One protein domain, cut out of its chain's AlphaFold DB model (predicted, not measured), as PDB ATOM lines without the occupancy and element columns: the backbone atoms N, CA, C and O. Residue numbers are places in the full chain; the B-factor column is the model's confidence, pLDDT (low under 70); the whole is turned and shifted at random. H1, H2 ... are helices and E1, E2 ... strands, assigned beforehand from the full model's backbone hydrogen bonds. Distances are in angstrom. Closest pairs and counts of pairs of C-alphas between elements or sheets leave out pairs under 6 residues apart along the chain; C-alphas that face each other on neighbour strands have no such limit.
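AT A GLANCE: This is residues 30 to 120, 129 to 155 and 165 to 206 of the 519 residues of the protein "Hypothetical protein" of Pycnococcus provasolii (UniProt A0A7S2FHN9). A four-stranded parallel sheet, E3 E2 E1 E4 in that order, forms a twisted slab between helices, with H2 and H3 over one face and H5 over the other. Ends of the helices stick out from this body: residues 30 to 37 with part of H1, 114 to 120 with part of H3, 129 to 135 with part of H4, and 165 to 173 of H5. The printed part has 160 residues, with five named helices and five named strands in the order H1 E1 H2 E2 H3 H4 E3 H5 E4 E5, a mixed class of helices and strands. It is only just compact, close to loose, with a radius of gyration of the C-alphas of 17.9 A and spans of 62 by 42 by 30 A.

IN THESE COORDINATES: H1 is residues 31 to 45, 20.5 A long, beginning at C-alpha 31 (98.072, 29.102, 14.476). E1 is residues 47 to 54, 23.1 A; H2 is 58 to 72, 20.8 A; E2 is 77 to 85, 26.6 A. H3, the longest helix, is residues 91 to 118, 40.8 A, beginning at C-alpha 91 (69.886, 25.491, 40.782). H4 is 130 to 139, E3 is 145 to 150, and H5 is 165 to 187, 32.5 A. E4 is 196 to 201 and E5 is 204 to 206, ending at C-alpha 206 (81.674, 31.676, 27.115).

HOW THE PARTS SIT: H1 only grazes the sheet, with its residues 41 to 45. E1 and E4 are parallel, with N 51 and O 198 2.8 A apart. E1, H2 and E2 form a strand-helix-strand unit, two parallel neighbour strands with a helix between, with a right-handed crossover; N 50 and O 79 are 2.8 A apart. H2 runs along the strands, over E2 and E1, at a height over the sheet of 9.6 A. H3, on the same face, lies over E3 and E2 at 9.2 A; its closest C-alphas to E3 are those of Ala 99 and Ile 145, 5.5 A. H2 and H3 touch with residues 58 to 61 and 91 to 95 alone, closest at the C-alphas of Lys 58 and Thr 91, 4.3 A, at a shallow tilt of 28 degrees, the same way. H4 is not on the sheet and is apart from H3. E3 and E2 are parallel, with N 84 and O 148 2.8 A apart. H5, on the opposite face from H2 and H3, completes three layers, helices on both faces of a sheet; it lies over E2 and E1 at 8.0 A, slantwise to the strands, with the C-alphas of Tyr 83 and Val 181, its closest to E2, 6.2 A apart. E5 pairs with no named strand; its closest C-alpha to H2 is that of Ser 206, 7.2 A from that of Met 67. In H1 to H5 every O i to N i+4 pair is within hydrogen-bond range.

THE WHOLE: The two C-alphas farthest apart, those of Asp 119 and Lys 165, are 65.6 A apart. Residues 121 to 128 and 156 to 164 are not printed; the C-alpha gaps across these cuts are 17.2 A and 18.5 A. Of the links that are printed whole, none is long. The mean pLDDT of the printed part is 85.7; it is under 70 at residues 110 to 120, 129 to 139, 152 to 155 and 165 to 167.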
ATOM      1  N   THR A  30     101.992  27.389  12.235       85.38
ATOM      2  CA  THR A  30     101.033  28.485  12.181       85.38
ATOM      3  C   THR A  30      99.943  28.217  13.210       85.38
ATOM      4  O   THR A  30      99.728  27.089  13.667       85.38
ATOM      5  N   TYR A  31      99.230  29.265  13.606       88.06
ATOM      6  CA  TYR A  31      98.072  29.102  14.476       88.06
ATOM      7  C   TYR A  31      97.080  28.063  13.917       88.06
ATOM      8  O   TYR A  31      96.617  27.199  14.660       88.06
ATOM      9  N   GLU A  32      96.840  28.076  12.603       87.81
ATOM     10  CA  GLU A  32      95.954  27.130  11.919       87.81
ATOM     11  C   GLU A  32      96.449  25.682  11.976       87.81
ATOM     12  O   GLU A  32      95.657  24.768  12.218       87.81
ATOM     13  N   MET A  33      97.752  25.448  11.795       87.25
ATOM     14  CA  MET A  33      98.329  24.107  11.926       87.25
ATOM     15  C   MET A  33      98.154  23.570  13.348       87.25
ATOM     16  O   MET A  33      97.695  22.433  13.517       87.25
ATOM     17  N   ARG A  34      98.400  24.409  14.365       90.12
ATOM     18  CA  ARG A  34      98.127  24.061  15.767       90.12
ATOM     19  C   ARG A  34      96.655  23.741  16.002       90.12
ATOM     20  O   ARG A  34      96.369  22.769  16.694       90.12
ATOM     21  N   LEU A  35      95.723  24.503  15.425       92.38
ATOM     22  CA  LEU A  35      94.290  24.202  15.528       92.38
ATOM     23  C   LEU A  35      93.951  22.838  14.928       92.38
ATOM     24  O   LEU A  35      93.316  22.022  15.593       92.38
ATOM     25  N   ARG A  36      94.408  22.558  13.702       89.50
ATOM     26  CA  ARG A  36      94.148  21.276  13.026       89.50
ATOM     27  C   ARG A  36      94.711  20.097  13.818       89.50
ATOM     28  O   ARG A  36      94.007  19.106  14.006       89.50
ATOM     29  N   ARG A  37      95.950  20.209  14.316       90.25
ATOM     30  CA  ARG A  37      96.557  19.199  15.202       90.25
ATOM     31  C   ARG A  37      95.736  19.027  16.477       90.25
ATOM     32  O   ARG A  37      95.404  17.905  16.845       90.25
ATOM     33  N   GLY A  38      95.363  20.139  17.100       93.69
ATOM     34  CA  GLY A  38      94.543  20.186  18.300       93.69
ATOM     35  C   GLY A  38      93.221  19.446  18.165       93.69
ATOM     36  O   GLY A  38      92.948  18.541  18.947       93.69
ATOM     37  N   TYR A  39      92.439  19.770  17.135       94.31
ATOM     38  CA  TYR A  39      91.159  19.114  16.870       94.31
ATOM     39  C   TYR A  39      91.306  17.611  16.623       94.31
ATOM     40  O   TYR A  39      90.562  16.830  17.214       94.31
ATOM     41  N   ARG A  40      92.293  17.183  15.820       91.12
ATOM     42  CA  ARG A  40      92.561  15.748  15.608       91.12
ATOM     43  C   ARG A  40      92.911  15.037  16.912       91.12
ATOM     44  O   ARG A  40      92.406  13.949  17.181       91.12
ATOM     45  N   ARG A  41      93.759  15.659  17.735       92.31
ATOM     46  CA  ARG A  41      94.171  15.100  19.024       92.31
ATOM     47  C   ARG A  41      92.990  14.989  19.980       92.31
ATOM     48  O   ARG A  41      92.816  13.933  20.588       92.31
ATOM     49  N   MET A  42      92.173  16.040  20.072       94.62
ATOM     50  CA  MET A  42      90.944  16.027  20.860       94.62
ATOM     51  C   MET A  42      90.062  14.848  20.452       94.62
ATOM     52  O   MET A  42      89.696  14.050  21.308       94.62
ATOM     53  N   GLU A  43      89.805  14.690  19.152       92.88
ATOM     54  CA  GLU A  43      88.889  13.680  18.619       92.88
ATOM     55  C   GLU A  43      89.361  12.243  18.858       92.88
ATOM     56  O   GLU A  43      88.531  11.378  19.136       92.88
ATOM     57  N   ARG A  44      90.665  11.980  18.732       91.56
ATOM     58  CA  ARG A  44      91.207  10.611  18.725       91.56
ATOM     59  C   ARG A  44      91.758  10.151  20.067       91.56
ATOM     60  O   ARG A  44      91.669   8.969  20.388       91.56
ATOM     61  N   HIS A  45      92.352  11.060  20.834       93.81
ATOM     62  CA  HIS A  45      93.218  10.679  21.952       93.81
ATOM     63  C   HIS A  45      92.815  11.313  23.279       93.81
ATOM     64  O   HIS A  45      93.124  10.760  24.334       93.81
ATOM     65  N   VAL A  46      92.133  12.461  23.259       95.25
ATOM     66  CA  VAL A  46      91.813  13.166  24.500       95.25
ATOM     67  C   VAL A  46      90.462  12.722  25.033       95.25
ATOM     68  O   VAL A  46      89.414  12.957  24.433       95.25
ATOM     69  N   LYS A  47      90.508  12.149  26.231       96.62
ATOM     70  CA  LYS A  47      89.348  11.926  27.091       96.62
ATOM     71  C   LYS A  47      89.316  13.026  28.144       96.62
ATOM     72  O   LYS A  47      90.246  13.095  28.959       96.62
ATOM     73  N   LEU A  48      88.313  13.898  28.097       98.00
ATOM     74  CA  LEU A  48      88.242  15.122  28.900       98.00
ATOM     75  C   LEU A  48      87.171  15.047  29.993       98.00
ATOM     76  O   LEU A  48      86.024  14.715  29.728       98.00
ATOM     77  N   ILE A  49      87.514  15.462  31.208       98.19
ATOM     78  CA  ILE A  49      86.534  15.766  32.254       98.19
ATOM     79  C   ILE A  49      86.363  17.280  32.322       98.19
ATOM     80  O   ILE A  49      87.332  17.988  32.572       98.19
ATOM     81  N   ILE A  50      85.153  17.791  32.131       97.88
ATOM     82  CA  ILE A  50      84.810  19.185  32.417       97.88
ATOM     83  C   ILE A  50      84.240  19.244  33.830       97.88
ATOM     84  O   ILE A  50      83.162  18.718  34.086       97.88
ATOM     85  N   ALA A  51      84.956  19.885  34.744       97.69
ATOM     86  CA  ALA A  51      84.599  19.960  36.149       97.69
ATOM     87  C   ALA A  51      84.400  21.409  36.601       97.69
ATOM     88  O   ALA A  51      85.125  22.312  36.188       97.69
ATOM     89  N   GLY A  52      83.449  21.640  37.499       96.06
ATOM     90  CA  GLY A  52      83.319  22.929  38.166       96.06
ATOM     91  C   GLY A  52      82.342  22.889  39.326       96.06
ATOM     92  O   GLY A  52      81.753  21.851  39.637       96.06
ATOM     93  N   MET A  53      82.201  24.028  39.993       95.62
ATOM     94  CA  MET A  53      81.330  24.173  41.153       95.62
ATOM     95  C   MET A  53      80.330  25.297  40.938       95.62
ATOM     96  O   MET A  53      80.635  26.291  40.277       95.62
ATOM     97  N   VAL A  54      79.150  25.159  41.527       95.19
ATOM     98  CA  VAL A  54      78.068  26.124  41.374       95.19
ATOM     99  C   VAL A  54      77.294  26.290  42.676       95.19
ATOM    100  O   VAL A  54      77.081  25.340  43.427       95.19
ATOM    101  N   LYS A  55      76.894  27.534  42.946       94.12
ATOM    102  CA  LYS A  55      76.002  27.904  44.044       94.12
ATOM    103  C   LYS A  55      75.132  29.071  43.600       94.12
ATOM    104  O   LYS A  55      75.679  30.085  43.173       94.12
ATOM    105  N   ASN A  56      73.817  28.950  43.752       94.50
ATOM    106  CA  ASN A  56      72.847  30.013  43.462       94.50
ATOM    107  C   ASN A  56      73.038  30.662  42.081       94.50
ATOM    108  O   ASN A  56      73.127  31.885  41.967       94.50
ATOM    109  N   ASN A  57      73.196  29.842  41.042       94.44
ATOM    110  CA  ASN A  57      73.474  30.336  39.699       94.44
ATOM    111  C   ASN A  57      72.801  29.471  38.627       94.44
ATOM    112  O   ASN A  57      73.452  28.951  37.718       94.44
ATOM    113  N   LYS A  58      71.476  29.324  38.712       95.12
ATOM    114  CA  LYS A  58      70.703  28.459  37.804       95.12
ATOM    115  C   LYS A  58      70.908  28.819  36.330       95.12
ATOM    116  O   LYS A  58      71.100  27.944  35.485       95.12
ATOM    117  N   LEU A  59      70.888  30.114  36.007       93.44
ATOM    118  CA  LEU A  59      71.047  30.599  34.630       93.44
ATOM    119  C   LEU A  59      72.479  30.419  34.107       93.44
ATOM    120  O   LEU A  59      72.658  30.060  32.940       93.44
ATOM    121  N   GLY A  60      73.490  30.661  34.947       92.00
ATOM    122  CA  GLY A  60      74.885  30.379  34.613       92.00
ATOM    123  C   GLY A  60      75.103  28.886  34.398       92.00
ATOM    124  O   GLY A  60      75.595  28.497  33.344       92.00
ATOM    125  N   ALA A  61      74.602  28.039  35.302       94.38
ATOM    126  CA  ALA A  61      74.660  26.585  35.176       94.38
ATOM    127  C   ALA A  61      74.070  26.088  33.852       94.38
ATOM    128  O   ALA A  61      74.722  25.339  33.125       94.38
ATOM    129  N   ALA A  62      72.873  26.554  33.487       94.56
ATOM    130  CA  ALA A  62      72.236  26.181  32.226       94.56
ATOM    131  C   ALA A  62      73.084  26.566  31.002       94.56
ATOM    132  O   ALA A  62      73.201  25.799  30.039       94.56
ATOM    133  N   ARG A  63      73.704  27.750  31.039       94.19
ATOM    134  CA  ARG A  63      74.598  28.232  29.981       94.19
ATOM    135  C   ARG A  63      75.875  27.401  29.902       94.19
ATOM    136  O   ARG A  63      76.253  26.982  28.810       94.19
ATOM    137  N   MET A  64      76.508  27.142  31.039       94.88
ATOM    138  CA  MET A  64      77.770  26.411  31.124       94.88
ATOM    139  C   MET A  64      77.606  24.946  30.742       94.88
ATOM    140  O   MET A  64      78.417  24.442  29.974       94.88
ATOM    141  N   ILE A  65      76.507  24.291  31.130       94.94
ATOM    142  CA  ILE A  65      76.193  22.931  30.663       94.94
ATOM    143  C   ILE A  65      76.024  22.906  29.146       94.94
ATOM    144  O   ILE A  65      76.561  22.024  28.479       94.94
ATOM    145  N   ARG A  66      75.320  23.886  28.566       94.19
ATOM    146  CA  ARG A  66      75.175  23.978  27.106       94.19
ATOM    147  C   ARG A  66      76.533  24.131  26.415       94.19
ATOM    148  O   ARG A  66      76.773  23.477  25.403       94.19
ATOM    149  N   MET A  67      77.410  24.979  26.948       94.56
ATOM    150  CA  MET A  67      78.766  25.179  26.425       94.56
ATOM    151  C   MET A  67      79.643  23.930  26.584       94.56
ATOM    152  O   MET A  67      80.339  23.550  25.641       94.56
ATOM    153  N   ALA A  68      79.561  23.248  27.728       95.31
ATOM    154  CA  ALA A  68      80.256  21.993  27.988       95.31
ATOM    155  C   ALA A  68      79.810  20.904  27.005       95.31
ATOM    156  O   ALA A  68      80.655  20.307  26.345       95.31
ATOM    157  N   LYS A  69      78.495  20.730  26.794       92.81
ATOM    158  CA  LYS A  69      77.947  19.795  25.797       92.81
ATOM    159  C   LYS A  69      78.493  20.067  24.393       92.81
ATOM    160  O   LYS A  69      78.951  19.139  23.736       92.81
ATOM    161  N   LYS A  70      78.511  21.334  23.959       92.06
ATOM    162  CA  LYS A  70      79.098  21.731  22.665       92.06
ATOM    163  C   LYS A  70      80.596  21.455  22.580       92.06
ATOM    164  O   LYS A  70      81.082  21.109  21.519       92.06
ATOM    165  N   THR A  71      81.324  21.629  23.676       94.81
ATOM    166  CA  THR A  71      82.772  21.389  23.724       94.81
ATOM    167  C   THR A  71      83.080  19.895  23.655       94.81
ATOM    168  O   THR A  71      83.970  19.477  22.923       94.81
ATOM    169  N   CYS A  72      82.296  19.076  24.356       95.50
ATOM    170  CA  CYS A  72      82.497  17.637  24.451       95.50
ATOM    171  C   CYS A  72      82.423  16.888  23.113       95.50
ATOM    172  O   CYS A  72      83.085  15.865  22.969       95.50
ATOM    173  N   VAL A  73      81.694  17.393  22.108       93.56
ATOM    174  CA  VAL A  73      81.592  16.724  20.791       93.56
ATOM    175  C   VAL A  73      82.945  16.609  20.074       93.56
ATOM    176  O   VAL A  73      83.132  15.749  19.214       93.56
ATOM    177  N   PHE A  74      83.916  17.448  20.434       94.12
ATOM    178  CA  PHE A  74      85.243  17.442  19.825       94.12
ATOM    179  C   PHE A  74      86.199  16.427  20.455       94.12
ATOM    180  O   PHE A  74      87.250  16.178  19.881       94.12
ATOM    181  N   PHE A  75      85.845  15.817  21.589       95.06
ATOM    182  CA  PHE A  75      86.727  14.916  22.334       95.06
ATOM    183  C   PHE A  75      86.444  13.441  22.041       95.06
ATOM    184  O   PHE A  75      85.319  13.091  21.678       95.06
ATOM    185  N   ALA A  76      87.453  12.581  22.186       93.88
ATOM    186  CA  ALA A  76      87.319  11.130  22.047       93.88
ATOM    187  C   ALA A  76      86.318  10.576  23.065       93.88
ATOM    188  O   ALA A  76      85.478   9.742  22.734       93.88
ATOM    189  N   ASP A  77      86.390  11.105  24.285       95.31
ATOM    190  CA  ASP A  77      85.413  10.900  25.345       95.31
ATOM    191  C   ASP A  77      85.307  12.181  26.177       95.31
ATOM    192  O   ASP A  77      86.281  12.933  26.302       95.31
ATOM    193  N   CYS A  78      84.134  12.458  26.732       96.56
ATOM    194  CA  CYS A  78      83.926  13.646  27.541       96.56
ATOM    195  C   CYS A  78      82.902  13.413  28.644       96.56
ATOM    196  O   CYS A  78      81.798  12.939  28.381       96.56
ATOM    197  N   HIS A  79      83.239  13.838  29.859       96.31
ATOM    198  CA  HIS A  79      82.380  13.732  31.035       96.31
ATOM    199  C   HIS A  79      82.243  15.089  31.709       96.31
ATOM    200  O   HIS A  79      83.213  15.840  31.785       96.31
ATOM    201  N   VAL A  80      81.061  15.419  32.221       96.75
ATOM    202  CA  VAL A  80      80.830  16.669  32.955       96.75
ATOM    203  C   VAL A  80      80.589  16.354  34.427       96.75
ATOM    204  O   VAL A  80      79.686  15.593  34.760       96.75
ATOM    205  N   VAL A  81      81.377  16.945  35.322       96.81
ATOM    206  CA  VAL A  81      81.238  16.807  36.778       96.81
ATOM    207  C   VAL A  81      80.881  18.162  37.373       96.81
ATOM    208  O   VAL A  81      81.628  19.130  37.243       96.81
ATOM    209  N   ILE A  82      79.734  18.248  38.040       96.75
ATOM    210  CA  ILE A  82      79.258  19.494  38.647       96.75
ATOM    211  C   ILE A  82      79.112  19.283  40.142       96.75
ATOM    212  O   ILE A  82      78.376  18.402  40.582       96.75
ATOM    213  N   TYR A  83      79.790  20.125  40.913       96.06
ATOM    214  CA  TYR A  83      79.627  20.191  42.356       96.06
ATOM    215  C   TYR A  83      78.646  21.300  42.729       96.06
ATOM    216  O   TYR A  83      78.917  22.483  42.519       96.06
ATOM    217  N   GLU A  84      77.505  20.925  43.288       95.75
ATOM    218  CA  GLU A  84      76.464  21.841  43.742       95.75
ATOM    219  C   GLU A  84      76.592  22.048  45.257       95.75
ATOM    220  O   GLU A  84      76.619  21.084  46.025       95.75
ATOM    221  N   ASN A  85      76.714  23.310  45.675       93.06
ATOM    222  CA  ASN A  85      76.913  23.688  47.072       93.06
ATOM    223  C   ASN A  85      75.696  24.418  47.652       93.06
ATOM    224  O   ASN A  85      75.743  25.640  47.866       93.06
ATOM    225  N   ASP A  86      74.664  23.652  47.997       92.25
ATOM    226  CA  ASP A  86      73.547  24.104  48.826       92.25
ATOM    227  C   ASP A  86      72.879  25.379  48.274       92.25
ATOM    228  O   ASP A  86      72.909  26.457  48.886       92.25
ATOM    229  N   SER A  87      72.385  25.278  47.040       93.12
ATOM    230  CA  SER A  87      71.687  26.353  46.343       93.12
ATOM    231  C   SER A  87      70.224  26.459  46.768       93.12
ATOM    232  O   SER A  87      69.546  25.468  47.011       93.12
ATOM    233  N   THR A  88      69.711  27.686  46.788       94.81
ATOM    234  CA  THR A  88      68.343  28.033  47.199       94.81
ATOM    235  C   THR A  88      67.533  28.719  46.093       94.81
ATOM    236  O   THR A  88      66.373  29.065  46.301       94.81
ATOM    237  N   ASP A  89      68.118  28.925  44.911       93.81
ATOM    238  CA  ASP A  89      67.516  29.618  43.757       93.81
ATOM    239  C   ASP A  89      66.920  28.665  42.699       93.81
ATOM    240  O   ASP A  89      66.644  29.064  41.563       93.81
ATOM    241  N   GLY A  90      66.765  27.382  43.031       96.44
ATOM    242  CA  GLY A  90      66.328  26.364  42.081       96.44
ATOM    243  C   GLY A  90      67.450  25.759  41.221       96.44
ATOM    244  O   GLY A  90      67.148  25.065  40.242       96.44
ATOM    245  N   THR A  91      68.728  26.079  41.490       95.88
ATOM    246  CA  THR A  91      69.886  25.491  40.782       95.88
ATOM    247  C   THR A  91      69.947  23.978  40.982       95.88
ATOM    248  O   THR A  91      70.152  23.245  40.018       95.88
ATOM    249  N   THR A  92      69.744  23.501  42.210       95.81
ATOM    250  CA  THR A  92      69.857  22.084  42.582       95.81
ATOM    251  C   THR A  92      68.863  21.213  41.817       95.81
ATOM    252  O   THR A  92      69.248  20.190  41.247       95.81
ATOM    253  N   GLU A  93      67.599  21.635  41.746       96.31
ATOM    254  CA  GLU A  93      66.535  20.969  40.991       96.31
ATOM    255  C   GLU A  93      66.863  20.967  39.501       96.31
ATOM    256  O   GLU A  93      66.843  19.918  38.865       96.31
ATOM    257  N   PHE A  94      67.273  22.119  38.960       96.25
ATOM    258  CA  PHE A  94      67.649  22.235  37.553       96.25
ATOM    259  C   PHE A  94      68.782  21.277  37.160       96.25
ATOM    260  O   PHE A  94      68.712  20.626  36.115       96.25
ATOM    261  N   LEU A  95      69.832  21.183  37.980       95.50
ATOM    262  CA  LEU A  95      70.957  20.286  37.722       95.50
ATOM    263  C   LEU A  95      70.534  18.819  37.789       95.50
ATOM    264  O   LEU A  95      70.946  18.033  36.936       95.50
ATOM    265  N   ARG A  96      69.697  18.461  38.769       95.00
ATOM    266  CA  ARG A  96      69.169  17.101  38.926       95.00
ATOM    267  C   ARG A  96      68.322  16.699  37.723       95.00
ATOM    268  O   ARG A  96      68.565  15.648  37.137       95.00
ATOM    269  N   ASP A  97      67.392  17.558  37.316       94.81
ATOM    270  CA  ASP A  97      66.543  17.329  36.147       94.81
ATOM    271  C   ASP A  97      67.391  17.184  34.880       94.81
ATOM    272  O   ASP A  97      67.177  16.277  34.080       94.81
ATOM    273  N   THR A  98      68.415  18.029  34.730       92.94
ATOM    274  CA  THR A  98      69.335  17.973  33.588       92.94
ATOM    275  C   THR A  98      70.136  16.668  33.555       92.94
ATOM    276  O   THR A  98      70.275  16.080  32.483       92.94
ATOM    277  N   ALA A  99      70.644  16.193  34.696       91.44
ATOM    278  CA  ALA A  99      71.378  14.928  34.783       91.44
ATOM    279  C   ALA A  99      70.472  13.707  34.514       91.44
ATOM    280  O   ALA A  99      70.873  12.770  33.816       91.44
ATOM    281  N   ASN A 100      69.227  13.743  34.998       90.44
ATOM    282  CA  ASN A 100      68.241  12.682  34.782       90.44
ATOM    283  C   ASN A 100      67.793  12.601  33.318       90.44
ATOM    284  O   ASN A 100      67.868  11.531  32.718       90.44
ATOM    285  N   LEU A 101      67.387  13.731  32.722       87.75
ATOM    286  CA  LEU A 101      66.989  13.801  31.307       87.75
ATOM    287  C   LEU A 101      68.085  13.261  30.393       87.75
ATOM    288  O   LEU A 101      67.816  12.549  29.432       87.75
ATOM    289  N   HIS A 102      69.332  13.577  30.726       81.69
ATOM    290  CA  HIS A 102      70.489  13.126  29.977       81.69
ATOM    291  C   HIS A 102      70.713  11.617  30.085       81.69
ATOM    292  O   HIS A 102      71.038  10.969  29.094       81.69
ATOM    293  N   SER A 103      70.520  11.048  31.274       80.38
ATOM    294  CA  SER A 103      70.629   9.603  31.487       80.38
ATOM    295  C   SER A 103      69.583   8.835  30.675       80.38
ATOM    296  O   SER A 103      69.895   7.803  30.086       80.38
ATOM    297  N   GLU A 104      68.361   9.363  30.581       82.81
ATOM    298  CA  GLU A 104      67.289   8.774  29.768       82.81
ATOM    299  C   GLU A 104      67.516   8.966  28.261       82.81
ATOM    300  O   GLU A 104      67.297   8.040  27.478       82.81
ATOM    301  N   GLU A 105      68.022  10.127  27.831       80.50
ATOM    302  CA  GLU A 105      68.399  10.365  26.433       80.50
ATOM    303  C   GLU A 105      69.513   9.411  25.978       80.50
ATOM    304  O   GLU A 105      69.424   8.843  24.891       80.50
ATOM    305  N   LEU A 106      70.519   9.179  26.828       74.94
ATOM    306  CA  LEU A 106      71.592   8.220  26.563       74.94
ATOM    307  C   LEU A 106      71.073   6.789  26.417       74.94
ATOM    308  O   LEU A 106      71.467   6.109  25.469       74.94
ATOM    309  N   LYS A 107      70.173   6.343  27.303       75.56
ATOM    310  CA  LYS A 107      69.519   5.028  27.181       75.56
ATOM    311  C   LYS A 107      68.760   4.919  25.857       75.56
ATOM    312  O   LYS A 107      69.007   4.002  25.082       75.56
ATOM    313  N   ARG A 108      67.935   5.923  25.535       79.00
ATOM    314  CA  ARG A 108      67.153   5.965  24.289       79.00
ATOM    315  C   ARG A 108      68.039   5.922  23.040       79.00
ATOM    316  O   ARG A 108      67.710   5.232  22.079       79.00
ATOM    317  N   LEU A 109      69.142   6.674  23.025       73.88
ATOM    318  CA  LEU A 109      70.081   6.685  21.900       73.88
ATOM    319  C   LEU A 109      70.853   5.368  21.781       73.88
ATOM    320  O   LEU A 109      71.111   4.936  20.659       73.88
ATOM    321  N   ALA A 110      71.202   4.721  22.896       66.62
ATOM    322  CA  ALA A 110      71.819   3.396  22.875       66.62
ATOM    323  C   ALA A 110      70.885   2.367  22.216       66.62
ATOM    324  O   ALA A 110      71.310   1.667  21.296       66.62
ATOM    325  N   ASP A 111      69.602   2.373  22.583       68.38
ATOM    326  CA  ASP A 111      68.586   1.486  22.003       68.38
ATOM    327  C   ASP A 111      68.373   1.761  20.497       68.38
ATOM    328  O   ASP A 111      68.338   0.843  19.669       68.38
ATOM    329  N   GLN A 112      68.308   3.038  20.099       69.69
ATOM    330  CA  GLN A 112      68.175   3.430  18.686       69.69
ATOM    331  C   GLN A 112      69.419   3.101  17.853       69.69
ATOM    332  O   GLN A 112      69.302   2.737  16.683       69.69
ATOM    333  N   ARG A 113      70.618   3.217  18.433       59.66
ATOM    334  CA  ARG A 113      71.878   2.921  17.743       59.66
ATOM    335  C   ARG A 113      72.051   1.425  17.492       59.66
ATOM    336  O   ARG A 113      72.535   1.075  16.420       59.66
ATOM    337  N   ILE A 114      71.630   0.568  18.426       57.50
ATOM    338  CA  ILE A 114      71.559  -0.887  18.203       57.50
ATOM    339  C   ILE A 114      70.665  -1.179  16.993       57.50
ATOM    340  O   ILE A 114      71.042  -1.964  16.133       57.50
ATOM    341  N   THR A 115      69.541  -0.469  16.880       57.41
ATOM    342  CA  THR A 115      68.606  -0.626  15.757       57.41
ATOM    343  C   THR A 115      69.227  -0.178  14.423       57.41
ATOM    344  O   THR A 115      69.227  -0.930  13.459       57.41
ATOM    345  N   LEU A 116      69.834   1.015  14.362       57.81
ATOM    346  CA  LEU A 116      70.410   1.571  13.122       57.81
ATOM    347  C   LEU A 116      71.685   0.862  12.637       57.81
ATOM    348  O   LEU A 116      71.973   0.892  11.442       57.81
ATOM    349  N   LEU A 117      72.473   0.274  13.541       52.28
ATOM    350  CA  LEU A 117      73.665  -0.499  13.171       52.28
ATOM    351  C   LEU A 117      73.318  -1.886  12.621       52.28
ATOM    352  O   LEU A 117      74.145  -2.464  11.927       52.28
ATOM    353  N   MET A 118      72.121  -2.410  12.904       49.56
ATOM    354  CA  MET A 118      71.656  -3.678  12.334       49.56
ATOM    355  C   MET A 118      71.169  -3.552  10.883       49.56
ATOM    356  O   MET A 118      71.171  -4.549  10.171       49.56
ATOM    357  N   ASP A 119      70.821  -2.341  10.433       53.94
ATOM    358  CA  ASP A 119      70.234  -2.097   9.105       53.94
ATOM    359  C   ASP A 119      71.228  -1.567   8.051       53.94
ATOM    360  O   ASP A 119      70.831  -1.296   6.917       53.94
ATOM    361  N   ARG A 120      72.511  -1.374   8.390       53.75
ATOM    362  CA  ARG A 120      73.508  -0.837   7.443       53.75
ATOM    363  C   ARG A 120      74.465  -1.894   6.915       53.75
ATOM    364  O   ARG A 120      75.012  -2.683   7.679       53.75
ATOM    365  N   THR A 129      83.385  12.225   3.975       69.12
ATOM    366  CA  THR A 129      82.512  13.268   3.422       69.12
ATOM    367  C   THR A 129      82.129  14.290   4.498       69.12
ATOM    368  O   THR A 129      82.011  13.977   5.684       69.12
ATOM    369  N   ALA A 130      81.864  15.541   4.100       60.53
ATOM    370  CA  ALA A 130      81.343  16.560   5.020       60.53
ATOM    371  C   ALA A 130      80.028  16.118   5.699       60.53
ATOM    372  O   ALA A 130      79.796  16.432   6.867       60.53
ATOM    373  N   ALA A 131      79.205  15.334   4.994       60.56
ATOM    374  CA  ALA A 131      77.997  14.718   5.533       60.56
ATOM    375  C   ALA A 131      78.313  13.637   6.585       60.56
ATOM    376  O   ALA A 131      77.700  13.637   7.651       60.56
ATOM    377  N   GLY A 132      79.308  12.778   6.337       61.81
ATOM    378  CA  GLY A 132      79.792  11.777   7.294       61.81
ATOM    379  C   GLY A 132      80.370  12.398   8.568       61.81
ATOM    380  O   GLY A 132      80.062  11.944   9.674       61.81
ATOM    381  N   ARG A 133      81.122  13.499   8.438       63.31
ATOM    382  CA  ARG A 133      81.615  14.281   9.585       63.31
ATOM    383  C   ARG A 133      80.469  14.898  10.386       63.31
ATOM    384  O   ARG A 133      80.405  14.692  11.595       63.31
ATOM    385  N   ASN A 134      79.526  15.579   9.730       60.38
ATOM    386  CA  ASN A 134      78.345  16.139  10.399       60.38
ATOM    387  C   ASN A 134      77.521  15.058  11.108       60.38
ATOM    388  O   ASN A 134      77.104  15.260  12.246       60.38
ATOM    389  N   TRP A 135      77.352  13.890  10.485       61.62
ATOM    390  CA  TRP A 135      76.675  12.750  11.097       61.62
ATOM    391  C   TRP A 135      77.403  12.240  12.346       61.62
ATOM    392  O   TRP A 135      76.767  12.060  13.382       61.62
ATOM    393  N   ARG A 136      78.735  12.069  12.308       64.94
ATOM    394  CA  ARG A 136      79.523  11.695  13.500       64.94
ATOM    395  C   ARG A 136      79.362  12.701  14.637       64.94
ATOM    396  O   ARG A 136      79.195  12.284  15.779       64.94
ATOM    397  N   TYR A 137      79.376  14.000  14.337       64.81
ATOM    398  CA  TYR A 137      79.171  15.033  15.356       64.81
ATOM    399  C   TYR A 137      77.750  15.025  15.922       64.81
ATOM    400  O   TYR A 137      77.583  15.205  17.125       64.81
ATOM    401  N   MET A 138      76.739  14.770  15.088       60.72
ATOM    402  CA  MET A 138      75.350  14.630  15.535       60.72
ATOM    403  C   MET A 138      75.118  13.370  16.375       60.72
ATOM    404  O   MET A 138      74.254  13.374  17.246       60.72
ATOM    405  N   MET A 139      75.883  12.305  16.122       63.88
ATOM    406  CA  MET A 139      75.728  11.001  16.778       63.88
ATOM    407  C   MET A 139      76.633  10.802  17.993       63.88
ATOM    408  O   MET A 139      76.487   9.792  18.689       63.88
ATOM    409  N   LYS A 140      77.573  11.716  18.275       72.56
ATOM    410  CA  LYS A 140      78.295  11.662  19.546       72.56
ATOM    411  C   LYS A 140      77.286  11.875  20.661       72.56
ATOM    412  O   LYS A 140      76.679  12.937  20.781       72.56
ATOM    413  N   ALA A 141      77.107  10.809  21.432       70.69
ATOM    414  CA  ALA A 141      76.227  10.786  22.575       70.69
ATOM    415  C   ALA A 141      76.529  11.998  23.459       70.69
ATOM    416  O   ALA A 141      77.687  12.383  23.652       70.69
ATOM    417  N   THR A 142      75.479  12.630  23.958       79.06
ATOM    418  CA  THR A 142      75.623  13.764  24.857       79.06
ATOM    419  C   THR A 142      76.498  13.332  26.054       79.06
ATOM    420  O   THR A 142      76.294  12.247  26.597       79.06
ATOM    421  N   PRO A 143      77.477  14.139  26.500       86.81
ATOM    422  CA  PRO A 143      78.468  13.714  27.498       86.81
ATOM    423  C   PRO A 143      77.812  13.433  28.855       86.81
ATOM    424  O   PRO A 143      77.049  14.295  29.302       86.81
ATOM    425  N   PRO A 144      78.066  12.294  29.526       89.69
ATOM    426  CA  PRO A 144      77.453  11.998  30.819       89.69
ATOM    427  C   PRO A 144      77.691  13.127  31.828       89.69
ATOM    428  O   PRO A 144      78.748  13.762  31.834       89.69
ATOM    429  N   ILE A 145      76.688  13.390  32.668       91.94
ATOM    430  CA  ILE A 145      76.740  14.441  33.687       91.94
ATOM    431  C   ILE A 145      76.657  13.787  35.065       91.94
ATOM    432  O   ILE A 145      75.611  13.256  35.433       91.94
ATOM    433  N   THR A 146      77.736  13.872  35.840       93.06
ATOM    434  CA  THR A 146      77.739  13.517  37.264       93.06
ATOM    435  C   THR A 146      77.481  14.765  38.093       93.06
ATOM    436  O   THR A 146      78.249  15.728  38.054       93.06
ATOM    437  N   LEU A 147      76.401  14.737  38.869       92.25
ATOM    438  CA  LEU A 147      76.066  15.776  39.832       92.25
ATOM    439  C   LEU A 147      76.459  15.323  41.239       92.25
ATOM    440  O   LEU A 147      75.955  14.317  41.733       92.25
ATOM    441  N   ILE A 148      77.319  16.096  41.892       91.81
ATOM    442  CA  ILE A 148      77.693  15.907  43.292       91.81
ATOM    443  C   ILE A 148      76.950  16.969  44.091       91.81
ATOM    444  O   ILE A 148      77.188  18.161  43.903       91.81
ATOM    445  N   GLN A 149      76.029  16.540  44.949       89.31
ATOM    446  CA  GLN A 149      75.249  17.438  45.798       89.31
ATOM    447  C   GLN A 149      75.783  17.367  47.222       89.31
ATOM    448  O   GLN A 149      75.873  16.283  47.798       89.31
ATOM    449  N   GLU A 150      76.093  18.521  47.804       85.88
ATOM    450  CA  GLU A 150      76.307  18.637  49.240       85.88
ATOM    451  C   GLU A 150      75.182  19.473  49.840       85.88
ATOM    452  O   GLU A 150      75.082  20.677  49.612       85.88
ATOM    453  N   THR A 151      74.327  18.825  50.625       76.75
ATOM    454  CA  THR A 151      73.424  19.527  51.529       76.75
ATOM    455  C   THR A 151      74.213  19.843  52.792       76.75
ATOM    456  O   THR A 151      74.720  18.944  53.464       76.75
ATOM    457  N   ASN A 152      74.356  21.123  53.136       69.56
ATOM    458  CA  ASN A 152      74.955  21.481  54.418       69.56
ATOM    459  C   ASN A 152      73.999  21.034  55.533       69.56
ATOM    460  O   ASN A 152      73.072  21.749  55.899       69.56
ATOM    461  N   VAL A 153      74.220  19.842  56.095       49.28
ATOM    462  CA  VAL A 153      73.351  19.237  57.128       49.28
ATOM    463  C   VAL A 153      73.450  19.961  58.482       49.28
ATOM    464  O   VAL A 153      72.857  19.547  59.471       49.28
ATOM    465  N   SER A 154      74.176  21.073  58.587       45.44
ATOM    466  CA  SER A 154      74.265  21.803  59.848       45.44
ATOM    467  C   SER A 154      74.339  23.301  59.615       45.44
ATOM    468  O   SER A 154      75.117  23.780  58.793       45.44
ATOM    469  N   GLY A 155      73.556  24.056  60.388       50.41
ATOM    470  CA  GLY A 155      73.596  25.519  60.485       50.41
ATOM    471  C   GLY A 155      74.921  26.087  61.022       50.41
ATOM    472  O   GLY A 155      74.917  27.059  61.766       50.41
ATOM    473  N   LYS A 165      87.336  39.381  57.981       62.12
ATOM    474  CA  LYS A 165      87.151  37.934  58.208       62.12
ATOM    475  C   LYS A 165      86.254  37.228  57.177       62.12
ATOM    476  O   LYS A 165      86.289  36.005  57.100       62.12
ATOM    477  N   LEU A 166      85.419  37.943  56.422       66.38
ATOM    478  CA  LEU A 166      84.549  37.358  55.394       66.38
ATOM    479  C   LEU A 166      85.316  36.942  54.139       66.38
ATOM    480  O   LEU A 166      85.047  35.875  53.594       66.38
ATOM    481  N   ALA A 167      86.256  37.772  53.678       66.69
ATOM    482  CA  ALA A 167      86.978  37.512  52.436       66.69
ATOM    483  C   ALA A 167      87.850  36.257  52.566       66.69
ATOM    484  O   ALA A 167      87.745  35.352  51.742       66.69
ATOM    485  N   SER A 168      88.621  36.149  53.655       70.25
ATOM    486  CA  SER A 168      89.431  34.958  53.936       70.25
ATOM    487  C   SER A 168      88.574  33.695  54.044       70.25
ATOM    488  O   SER A 168      88.889  32.691  53.411       70.25
ATOM    489  N   LYS A 169      87.430  33.751  54.740       77.06
ATOM    490  CA  LYS A 169      86.494  32.617  54.826       77.06
ATOM    491  C   LYS A 169      85.914  32.210  53.473       77.06
ATOM    492  O   LYS A 169      85.782  31.013  53.224       77.06
ATOM    493  N   ARG A 170      85.582  33.168  52.596       80.69
ATOM    494  CA  ARG A 170      85.097  32.866  51.239       80.69
ATOM    495  C   ARG A 170      86.144  32.081  50.462       80.69
ATOM    496  O   ARG A 170      85.804  31.045  49.904       80.69
ATOM    497  N   TYR A 171      87.394  32.531  50.455       80.94
ATOM    498  CA  TYR A 171      88.439  31.831  49.714       80.94
ATOM    499  C   TYR A 171      88.764  30.452  50.294       80.94
ATOM    500  O   TYR A 171      88.900  29.501  49.533       80.94
ATOM    501  N   VAL A 172      88.800  30.308  51.624       81.25
ATOM    502  CA  VAL A 172      88.925  28.990  52.276       81.25
ATOM    503  C   VAL A 172      87.783  28.070  51.837       81.25
ATOM    504  O   VAL A 172      88.005  26.909  51.506       81.25
ATOM    505  N   THR A 173      86.556  28.592  51.796       84.56
ATOM    506  CA  THR A 173      85.381  27.828  51.359       84.56
ATOM    507  C   THR A 173      85.513  27.409  49.895       84.56
ATOM    508  O   THR A 173      85.337  26.235  49.593       84.56
ATOM    509  N   MET A 174      85.888  28.325  48.998       86.31
ATOM    510  CA  MET A 174      86.128  28.023  47.579       86.31
ATOM    511  C   MET A 174      87.239  26.984  47.389       86.31
ATOM    512  O   MET A 174      87.066  26.039  46.621       86.31
ATOM    513  N   ALA A 175      88.338  27.103  48.139       85.00
ATOM    514  CA  ALA A 175      89.427  26.131  48.139       85.00
ATOM    515  C   ALA A 175      88.932  24.738  48.549       85.00
ATOM    516  O   ALA A 175      89.199  23.752  47.865       85.00
ATOM    517  N   ASN A 176      88.164  24.660  49.638       84.50
ATOM    518  CA  ASN A 176      87.607  23.405  50.135       84.50
ATOM    519  C   ASN A 176      86.650  22.772  49.123       84.50
ATOM    520  O   ASN A 176      86.743  21.575  48.868       84.50
ATOM    521  N   LEU A 177      85.766  23.561  48.511       89.00
ATOM    522  CA  LEU A 177      84.855  23.074  47.475       89.00
ATOM    523  C   LEU A 177      85.621  22.567  46.252       89.00
ATOM    524  O   LEU A 177      85.344  21.470  45.775       89.00
ATOM    525  N   ARG A 178      86.645  23.297  45.787       89.31
ATOM    526  CA  ARG A 178      87.490  22.846  44.671       89.31
ATOM    527  C   ARG A 178      88.201  21.539  44.985       89.31
ATOM    528  O   ARG A 178      88.251  20.651  44.139       89.31
ATOM    529  N   ASN A 179      88.714  21.404  46.204       86.69
ATOM    530  CA  ASN A 179      89.339  20.170  46.665       86.69
ATOM    531  C   ASN A 179      88.358  18.994  46.633       86.69
ATOM    532  O   ASN A 179      88.761  17.902  46.249       86.69
ATOM    533  N   LYS A 180      87.083  19.212  46.979       89.38
ATOM    534  CA  LYS A 180      86.042  18.181  46.864       89.38
ATOM    535  C   LYS A 180      85.751  17.813  45.410       89.38
ATOM    536  O   LYS A 180      85.633  16.630  45.115       89.38
ATOM    537  N   VAL A 181      85.709  18.791  44.499       92.56
ATOM    538  CA  VAL A 181      85.568  18.520  43.053       92.56
ATOM    539  C   VAL A 181      86.729  17.663  42.554       92.56
ATOM    540  O   VAL A 181      86.513  16.650  41.898       92.56
ATOM    541  N   LEU A 182      87.964  18.044  42.887       92.50
ATOM    542  CA  LEU A 182      89.154  17.309  42.462       92.50
ATOM    543  C   LEU A 182      89.219  15.910  43.083       92.50
ATOM    544  O   LEU A 182      89.565  14.973  42.375       92.50
ATOM    545  N   ALA A 183      88.850  15.753  44.357       91.00
ATOM    546  CA  ALA A 183      88.746  14.441  44.991       91.00
ATOM    547  C   ALA A 183      87.730  13.561  44.255       91.00
ATOM    548  O   ALA A 183      88.067  12.463  43.840       91.00
ATOM    549  N   ALA A 184      86.531  14.074  43.973       91.81
ATOM    550  CA  ALA A 184      85.527  13.311  43.238       91.81
ATOM    551  C   ALA A 184      85.977  12.925  41.818       91.81
ATOM    552  O   ALA A 184      85.659  11.841  41.350       91.81
ATOM    553  N   VAL A 185      86.747  13.781  41.140       94.50
ATOM    554  CA  VAL A 185      87.311  13.480  39.813       94.50
ATOM    555  C   VAL A 185      88.439  12.442  39.874       94.50
ATOM    556  O   VAL A 185      88.572  11.616  38.970       94.50
ATOM    557  N   LEU A 186      89.295  12.503  40.896       95.12
ATOM    558  CA  LEU A 186      90.488  11.658  40.992       95.12
ATOM    559  C   LEU A 186      90.215  10.304  41.656       95.12
ATOM    560  O   LEU A 186      90.825   9.316  41.243       95.12
ATOM    561  N   ASP A 187      89.309  10.263  42.634       93.88
ATOM    562  CA  ASP A 187      88.986   9.074  43.428       93.88
ATOM    563  C   ASP A 187      87.924   8.189  42.748       93.88
ATOM    564  O   ASP A 187      87.834   6.995  43.040       93.88
ATOM    565  N   ASP A 188      87.132   8.735  41.817       94.62
ATOM    566  CA  ASP A 188      86.168   7.950  41.046       94.62
ATOM    567  C   ASP A 188      86.883   7.077  40.003       94.62
ATOM    568  O   ASP A 188      87.380   7.540  38.973       94.62
ATOM    569  N   THR A 189      86.909   5.769  40.267       95.81
ATOM    570  CA  THR A 189      87.522   4.770  39.378       95.81
ATOM    571  C   THR A 189      86.898   4.719  37.981       95.81
ATOM    572  O   THR A 189      87.602   4.382  37.028       95.81
ATOM    573  N   SER A 190      85.625   5.104  37.818       95.75
ATOM    574  CA  SER A 190      84.990   5.191  36.495       95.75
ATOM    575  C   SER A 190      85.578   6.325  35.645       95.75
ATOM    576  O   SER A 190      85.575   6.254  34.417       95.75
ATOM    577  N   LEU A 191      86.178   7.327  36.299       96.31
ATOM    578  CA  LEU A 191      86.847   8.465  35.675       96.31
ATOM    579  C   LEU A 191      88.370   8.275  35.548       96.31
ATOM    580  O   LEU A 191      89.067   9.148  35.023       96.31
ATOM    581  N   ALA A 192      88.919   7.137  35.989       96.00
ATOM    582  CA  ALA A 192      90.361   6.879  35.961       96.00
ATOM    583  C   ALA A 192      90.941   6.806  34.539       96.00
ATOM    584  O   ALA A 192      92.105   7.137  34.338       96.00
ATOM    585  N   GLY A 193      90.126   6.410  33.554       96.50
ATOM    586  CA  GLY A 193      90.533   6.315  32.151       96.50
ATOM    587  C   GLY A 193      90.602   7.655  31.410       96.50
ATOM    588  O   GLY A 193      90.980   7.668  30.239       96.50
ATOM    589  N   PHE A 194      90.216   8.767  32.042       97.69
ATOM    590  CA  PHE A 194      90.273  10.088  31.424       97.69
ATOM    591  C   PHE A 194      91.690  10.661  31.464       97.69
ATOM    592  O   PHE A 194      92.442  10.461  32.407       97.69
ATOM    593  N   THR A 195      92.051  11.418  30.434       97.56
ATOM    594  CA  THR A 195      93.422  11.928  30.254       97.56
ATOM    595  C   THR A 195      93.606  13.342  30.799       97.56
ATOM    596  O   THR A 195      94.688  13.710  31.255       97.56
ATOM    597  N   HIS A 196      92.543  14.148  30.769       98.06
ATOM    598  CA  HIS A 196      92.596  15.574  31.066       98.06
ATOM    599  C   HIS A 196      91.395  16.017  31.899       98.06
ATOM    600  O   HIS A 196      90.315  15.431  31.814       98.06
ATOM    601  N   VAL A 197      91.580  17.091  32.665       98.06
ATOM    602  CA  VAL A 197      90.535  17.747  33.459       98.06
ATOM    603  C   VAL A 197      90.525  19.238  33.125       98.06
ATOM    604  O   VAL A 197      91.511  19.926  33.363       98.06
ATOM    605  N   ALA A 198      89.422  19.751  32.592       98.12
ATOM    606  CA  ALA A 198      89.155  21.179  32.473       98.12
ATOM    607  C   ALA A 198      88.366  21.648  33.699       98.12
ATOM    608  O   ALA A 198      87.194  21.312  33.846       98.12
ATOM    609  N   MET A 199      89.002  22.422  34.578       97.81
ATOM    610  CA  MET A 199      88.341  23.080  35.705       97.81
ATOM    611  C   MET A 199      87.796  24.435  35.248       97.81
ATOM    612  O   MET A 199      88.554  25.224  34.684       97.81
ATOM    613  N   ILE A 200      86.515  24.709  35.501       96.81
ATOM    614  CA  ILE A 200      85.805  25.885  34.979       96.81
ATOM    615  C   ILE A 200      85.013  26.585  36.094       96.81
ATOM    616  O   ILE A 200      84.360  25.928  36.910       96.81
ATOM    617  N   ASP A 201      85.019  27.918  36.094       95.19
ATOM    618  CA  ASP A 201      84.071  28.716  36.873       95.19
ATOM    619  C   ASP A 201      82.687  28.741  36.202       95.19
ATOM    620  O   ASP A 201      82.538  29.012  35.011       95.19
ATOM    621  N   PHE A 202      81.625  28.477  36.966       92.88
ATOM    622  CA  PHE A 202      80.271  28.386  36.403       92.88
ATOM    623  C   PHE A 202      79.566  29.745  36.221       92.88
ATOM    624  O   PHE A 202      78.405  29.797  35.811       92.88
ATOM    625  N   ASP A 203      80.256  30.847  36.512       91.69
ATOM    626  CA  ASP A 203      79.810  32.231  36.304       91.69
ATOM    627  C   ASP A 203      80.381  32.869  35.019       91.69
ATOM    628  O   ASP A 203      80.204  34.062  34.753       91.69
ATOM    629  N   LEU A 204      81.027  32.063  34.171       93.62
ATOM    630  CA  LEU A 204      81.517  32.508  32.875       93.62
ATOM    631  C   LEU A 204      80.386  32.739  31.864       93.62
ATOM    632  O   LEU A 204      79.279  32.202  31.948       93.62
ATOM    633  N   GLN A 205      80.685  33.545  30.848       92.56
ATOM    634  CA  GLN A 205      79.786  33.777  29.723       92.56
ATOM    635  C   GLN A 205      80.008  32.756  28.609       92.56
ATOM    636  O   GLN A 205      79.039  32.160  28.134       92.56
ATOM    637  N   SER A 206      81.265  32.571  28.200       93.94
ATOM    638  CA  SER A 206      81.674  31.676  27.115       93.94
ATOM    639  C   SER A 206      83.185  31.410  27.148       93.94
ATOM    640  O   SER A 206      83.938  32.077  27.863       93.94
TER     641      SER A 206